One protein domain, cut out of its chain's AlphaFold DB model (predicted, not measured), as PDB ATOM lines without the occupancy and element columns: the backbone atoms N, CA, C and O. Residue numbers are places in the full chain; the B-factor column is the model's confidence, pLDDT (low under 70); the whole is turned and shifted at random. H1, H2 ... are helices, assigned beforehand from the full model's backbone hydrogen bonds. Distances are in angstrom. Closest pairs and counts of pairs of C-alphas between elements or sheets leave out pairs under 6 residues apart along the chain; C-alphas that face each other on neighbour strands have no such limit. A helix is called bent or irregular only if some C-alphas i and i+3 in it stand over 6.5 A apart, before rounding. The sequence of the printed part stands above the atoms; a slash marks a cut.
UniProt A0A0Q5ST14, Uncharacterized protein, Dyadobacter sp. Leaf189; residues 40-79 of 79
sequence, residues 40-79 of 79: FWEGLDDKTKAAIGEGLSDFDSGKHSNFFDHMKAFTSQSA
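What this domain is: This is residues 40 to 79 of the 79 residues of an uncharacterized protein of Dyadobacter sp. Leaf189 (UniProt A0A0Q5ST14). Two separate helices, joined by a stretched link, make a wide open V: the longer helix H1 is one limb, H2 the other, and the two do not pack on each other. A hook of residues 40 to 45 precedes H1, and a short tail, residues 78 and 79, follows H2. The printed part has 40 residues with two named helices, H1 then H2, and no named strand; the class is all helix. It is extended, with a radius of gyration of the C-alphas of 14.5 A and spans of 43 by 20 by 14 A.

Where its parts are: Find C-alpha 46 at (40.213, -43.700, -46.288), where H1, residues 46 to 60, begins; follow it for 21.0 A to C-alpha 60 at (22.251, -33.131, -43.431), with x falling. Then look at residues 67 to 77 for H2, 15.8 A from first to last C-alpha, which ends with C-alpha 77 at (35.458, -14.817, -28.589).

How they stand to each other: Start from H1 and look toward H2: the two are apart, with no C-alpha of the one within 8 A of the other. Between them you find a short link of six residues, 61 to 66. In both H1 and H2, every backbone O i to N i+4 pair is within hydrogen-bond range. Neither helix is bent. Residues 65 to 79, of which 67 to 77 belong to H2, stand free.

The domain as a whole: The outline is a rod; look for its farthest C-alphas at Glu 42 and Ala 79, 44.0 A apart. The printed part has no cut, and it ends at Ala 79, the chain's last residue. In the B-factor column the mean pLDDT of the printed part is 86.9, and residues 76 to 79 of this model are under 70.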
ATOM      1  N   PHE A  40      37.850 -39.562 -59.090       81.00
ATOM      2  CA  PHE A  40      38.428 -38.740 -58.037       81.00
ATOM      3  C   PHE A  40      38.205 -39.390 -56.669       81.00
ATOM      4  O   PHE A  40      39.110 -39.390 -55.838       81.00
ATOM      5  N   TRP A  41      37.027 -39.992 -56.476       86.81
ATOM      6  CA  TRP A  41      36.688 -40.720 -55.266       86.81
ATOM      7  C   TRP A  41      37.631 -41.896 -54.998       86.81
ATOM      8  O   TRP A  41      38.093 -42.074 -53.874       86.81
ATOM      9  N   GLU A  42      37.971 -42.673 -56.021       84.44
ATOM     10  CA  GLU A  42      38.878 -43.818 -55.911       84.44
ATOM     11  C   GLU A  42      40.318 -43.394 -55.586       84.44
ATOM     12  O   GLU A  42      41.040 -44.146 -54.936       84.44
ATOM     13  N   GLY A  43      40.705 -42.162 -55.933       84.88
ATOM     14  CA  GLY A  43      42.020 -41.592 -55.623       84.88
ATOM     15  C   GLY A  43      42.205 -41.067 -54.190       84.88
ATOM     16  O   GLY A  43      43.319 -40.683 -53.831       84.88
ATOM     17  N   LEU A  44      41.152 -41.015 -53.364       90.19
ATOM     18  CA  LEU A  44      41.234 -40.513 -51.985       90.19
ATOM     19  C   LEU A  44      41.593 -41.616 -50.979       90.19
ATOM     20  O   LEU A  44      41.087 -42.737 -51.059       90.19
ATOM     21  N   ASP A  45      42.398 -41.272 -49.970       94.00
ATOM     22  CA  ASP A  45      42.654 -42.149 -48.826       94.00
ATOM     23  C   ASP A  45      41.418 -42.284 -47.914       94.00
ATOM     24  O   ASP A  45      40.541 -41.415 -47.876       94.00
ATOM     25  N   ASP A  46      41.364 -43.371 -47.140       94.75
ATOM     26  CA  ASP A  46      40.213 -43.700 -46.288       94.75
ATOM     27  C   ASP A  46      39.899 -42.619 -45.248       94.75
ATOM     28  O   ASP A  46      38.733 -42.385 -44.927       94.75
ATOM     29  N   LYS A  47      40.919 -41.921 -44.732       95.31
ATOM     30  CA  LYS A  47      40.719 -40.851 -43.751       95.31
ATOM     31  C   LYS A  47      40.052 -39.647 -44.409       95.31
ATOM     32  O   LYS A  47      39.136 -39.071 -43.826       95.31
ATOM     33  N   THR A  48      40.474 -39.286 -45.616       93.38
ATOM     34  CA  THR A  48      39.850 -38.203 -46.383       93.38
ATOM     35  C   THR A  48      38.408 -38.551 -46.763       93.38
ATOM     36  O   THR A  48      37.514 -37.725 -46.570       93.38
ATOM     37  N   LYS A  49      38.143 -39.788 -47.206       96.19
ATOM     38  CA  LYS A  49      36.776 -40.273 -47.478       96.19
ATOM     39  C   LYS A  49      35.884 -40.199 -46.236       96.19
ATOM     40  O   LYS A  49      34.756 -39.715 -46.321       96.19
ATOM     41  N   ALA A  50      36.397 -40.629 -45.081       95.12
ATOM     42  CA  ALA A  50      35.671 -40.574 -43.814       95.12
ATOM     43  C   ALA A  50      35.353 -39.133 -43.385       95.12
ATOM     44  O   ALA A  50      34.219 -38.853 -43.006       95.12
ATOM     45  N   ALA A  51      36.312 -38.209 -43.508       95.25
ATOM     46  CA  ALA A  51      36.112 -36.798 -43.169       95.25
ATOM     47  C   ALA A  51      35.061 -36.119 -44.066       95.25
ATOM     48  O   ALA A  51      34.241 -35.340 -43.586       95.25
ATOM     49  N   ILE A  52      35.050 -36.440 -45.364       94.19
ATOM     50  CA  ILE A  52      34.008 -35.963 -46.286       94.19
ATOM     51  C   ILE A  52      32.640 -36.526 -45.877       94.19
ATOM     52  O   ILE A  52      31.665 -35.780 -45.829       94.19
ATOM     53  N   GLY A  53      32.568 -37.819 -45.544       94.75
ATOM     54  CA  GLY A  53      31.334 -38.456 -45.076       94.75
ATOM     55  C   GLY A  53      30.785 -37.834 -43.788       94.75
ATOM     56  O   GLY A  53      29.585 -37.585 -43.690       94.75
ATOM     57  N   GLU A  54      31.659 -37.524 -42.829       95.25
ATOM     58  CA  GLU A  54      31.291 -36.807 -41.604       95.25
ATOM     59  C   GLU A  54      30.741 -35.411 -41.921       95.25
ATOM     60  O   GLU A  54      29.655 -35.066 -41.462       95.25
ATOM     61  N   GLY A  55      31.419 -34.650 -42.787       92.50
ATOM     62  CA  GLY A  55      30.964 -33.323 -43.205       92.50
ATOM     63  C   GLY A  55      29.597 -33.333 -43.899       92.50
ATOM     64  O   GLY A  55      28.779 -32.449 -43.652       92.50
ATOM     65  N   LEU A  56      29.316 -34.346 -44.726       94.19
ATOM     66  CA  LEU A  56      27.999 -34.526 -45.349       94.19
ATOM     67  C   LEU A  56      26.922 -34.869 -44.310       94.19
ATOM     68  O   LEU A  56      25.843 -34.283 -44.332       94.19
ATOM     69  N   SER A  57      27.227 -35.751 -43.355       94.81
ATOM     70  CA  SER A  57      26.301 -36.077 -42.262       94.81
ATOM     71  C   SER A  57      26.023 -34.874 -41.355       94.81
ATOM     72  O   SER A  57      24.904 -34.700 -40.863       94.81
ATOM     73  N   ASP A  58      27.032 -34.047 -41.095       94.25
ATOM     74  CA  ASP A  58      26.876 -32.811 -40.337       94.25
ATOM     75  C   ASP A  58      26.035 -31.795 -41.116       94.25
ATOM     76  O   ASP A  58      25.152 -31.161 -40.537       94.25
ATOM     77  N   PHE A  59      26.217 -31.705 -42.436       92.12
ATOM     78  CA  PHE A  59      25.381 -30.871 -43.293       92.12
ATOM     79  C   PHE A  59      23.905 -31.302 -43.256       92.12
ATOM     80  O   PHE A  59      23.037 -30.478 -42.968       92.12
ATOM     81  N   ASP A  60      23.620 -32.593 -43.444       92.81
ATOM     82  CA  ASP A  60      22.251 -33.131 -43.431       92.81
ATOM     83  C   ASP A  60      21.570 -32.998 -42.061       92.81
ATOM     84  O   ASP A  60      20.355 -32.819 -41.968       92.81
ATOM     85  N   SER A  61      22.351 -33.045 -40.978       93.69
ATOM     86  CA  SER A  61      21.852 -32.820 -39.615       93.69
ATOM     87  C   SER A  61      21.763 -31.339 -39.221       93.69
ATOM     88  O   SER A  61      21.425 -31.029 -38.077       93.69
ATOM     89  N   GLY A  62      22.032 -30.416 -40.151       90.88
ATOM     90  CA  GLY A  62      21.937 -28.971 -39.936       90.88
ATOM     91  C   GLY A  62      23.080 -28.379 -39.105       90.88
ATOM     92  O   GLY A  62      23.005 -27.222 -38.689       90.88
ATOM     93  N   LYS A  63      24.156 -29.136 -38.866       89.69
ATOM     94  CA  LYS A  63      25.376 -28.679 -38.183       89.69
ATOM     95  C   LYS A  63      26.291 -27.925 -39.146       89.69
ATOM     96  O   LYS A  63      27.475 -28.214 -39.297       89.69
ATOM     97  N   HIS A  64      25.734 -26.917 -39.791       89.75
ATOM     98  CA  HIS A  64      26.464 -26.008 -40.654       89.75
ATOM     99  C   HIS A  64      26.141 -24.572 -40.239       89.75
ATOM    100  O   HIS A  64      25.008 -24.237 -39.893       89.75
ATOM    101  N   SER A  65      27.130 -23.688 -40.292       88.31
ATOM    102  CA  SER A  65      26.930 -22.262 -40.031       88.31
ATOM    103  C   SER A  65      27.187 -21.455 -41.291       88.31
ATOM    104  O   SER A  65      28.086 -21.780 -42.068       88.31
ATOM    105  N   ASN A  66      26.446 -20.361 -41.470       89.81
ATOM    106  CA  ASN A  66      26.797 -19.385 -42.491       89.81
ATOM    107  C   ASN A  66      28.198 -18.824 -42.205       89.81
ATOM    108  O   ASN A  66      28.526 -18.496 -41.063       89.81
ATOM    109  N   PHE A  67      29.006 -18.683 -43.254       86.44
ATOM    110  CA  PHE A  67      30.377 -18.189 -43.162       86.44
ATOM    111  C   PHE A  67      30.492 -16.844 -42.423       86.44
ATOM    112  O   PHE A  67      31.348 -16.688 -41.553       86.44
ATOM    113  N   PHE A  68      29.617 -15.876 -42.718       89.94
ATOM    114  CA  PHE A  68      29.677 -14.552 -42.094       89.94
ATOM    115  C   PHE A  68      29.310 -14.587 -40.609       89.94
ATOM    116  O   PHE A  68      29.901 -13.854 -39.815       89.94
ATOM    117  N   ASP A  69      28.365 -15.443 -40.230       87.44
ATOM    118  CA  ASP A  69      27.955 -15.602 -38.834       87.44
ATOM    119  C   ASP A  69      29.038 -16.323 -38.025       87.44
ATOM    120  O   ASP A  69      29.354 -15.911 -36.908       87.44
ATOM    121  N   HIS A  70      29.683 -17.324 -38.631       86.50
ATOM    122  CA  HIS A  70      30.826 -18.022 -38.051       86.50
ATOM    123  C   HIS A  70      31.995 -17.067 -37.771       86.50
ATOM    124  O   HIS A  70      32.522 -17.025 -36.659       86.50
ATOM    125  N   MET A  71      32.363 -16.241 -38.757       89.19
ATOM    126  CA  MET A  71      33.471 -15.293 -38.619       89.19
ATOM    127  C   MET A  71      33.211 -14.242 -37.537       89.19
ATOM    128  O   MET A  71      34.103 -13.958 -36.738       89.19
ATOM    129  N   LYS A  72      31.990 -13.698 -37.455       86.19
ATOM    130  CA  LYS A  72      31.616 -12.745 -36.395       86.19
ATOM    131  C   LYS A  72      31.758 -13.361 -35.002       86.19
ATOM    132  O   LYS A  72      32.325 -12.717 -34.120       86.19
ATOM    133  N   ALA A  73      31.282 -14.593 -34.816       81.88
ATOM    134  CA  ALA A  73      31.361 -15.308 -33.543       81.88
ATOM    135  C   ALA A  73      32.806 -15.640 -33.136       81.88
ATOM    136  O   ALA A  73      33.158 -15.557 -31.962       81.88
ATOM    137  N   PHE A  74      33.664 -15.968 -34.103       80.31
ATOM    138  CA  PHE A  74      35.076 -16.246 -33.845       80.31
ATOM    139  C   PHE A  74      35.847 -14.987 -33.414       80.31
ATOM    140  O   PHE A  74      36.633 -15.012 -32.464       80.31
ATOM    141  N   THR A  75      35.575 -13.851 -34.065       72.81
ATOM    142  CA  THR A  75      36.212 -12.569 -33.720       72.81
ATOM    143  C   THR A  75      35.764 -12.000 -32.375       72.81
ATOM    144  O   THR A  75      36.532 -11.275 -31.751       72.81
ATOM    145  N   SER A  76      34.556 -12.327 -31.903       66.31
ATOM    146  CA  SER A  76      34.035 -11.849 -30.616       66.31
ATOM    147  C   SER A  76      34.443 -12.710 -29.417       66.31
ATOM    148  O   SER A  76      34.371 -12.230 -28.294       66.31
ATOM    149  N   GLN A  77      34.885 -13.955 -29.635       59.59
ATOM    150  CA  GLN A  77      35.458 -14.817 -28.589       59.59
ATOM    151  C   GLN A  77      36.963 -14.595 -28.365       59.59
ATOM    152  O   GLN A  77      37.508 -15.076 -27.376       59.59
ATOM    153  N   SER A  78      37.635 -13.891 -29.279       58.84
ATOM    154  CA  SER A  78      39.088 -13.655 -29.247       58.84
ATOM    155  C   SER A  78      39.476 -12.272 -28.687       58.84
ATOM    156  O   SER A  78      40.623 -11.857 -28.852       58.84
ATOM    157  N   ALA A  79      38.528 -11.555 -28.068       51.75
ATOM    158  CA  ALA A  79      38.689 -10.238 -27.442       51.75
ATOM    159  C   ALA A  79      38.288 -10.300 -25.962       51.75
ATOM    160  O   ALA A  79      38.967  -9.631 -25.150       51.75
TER     161      ALA A  79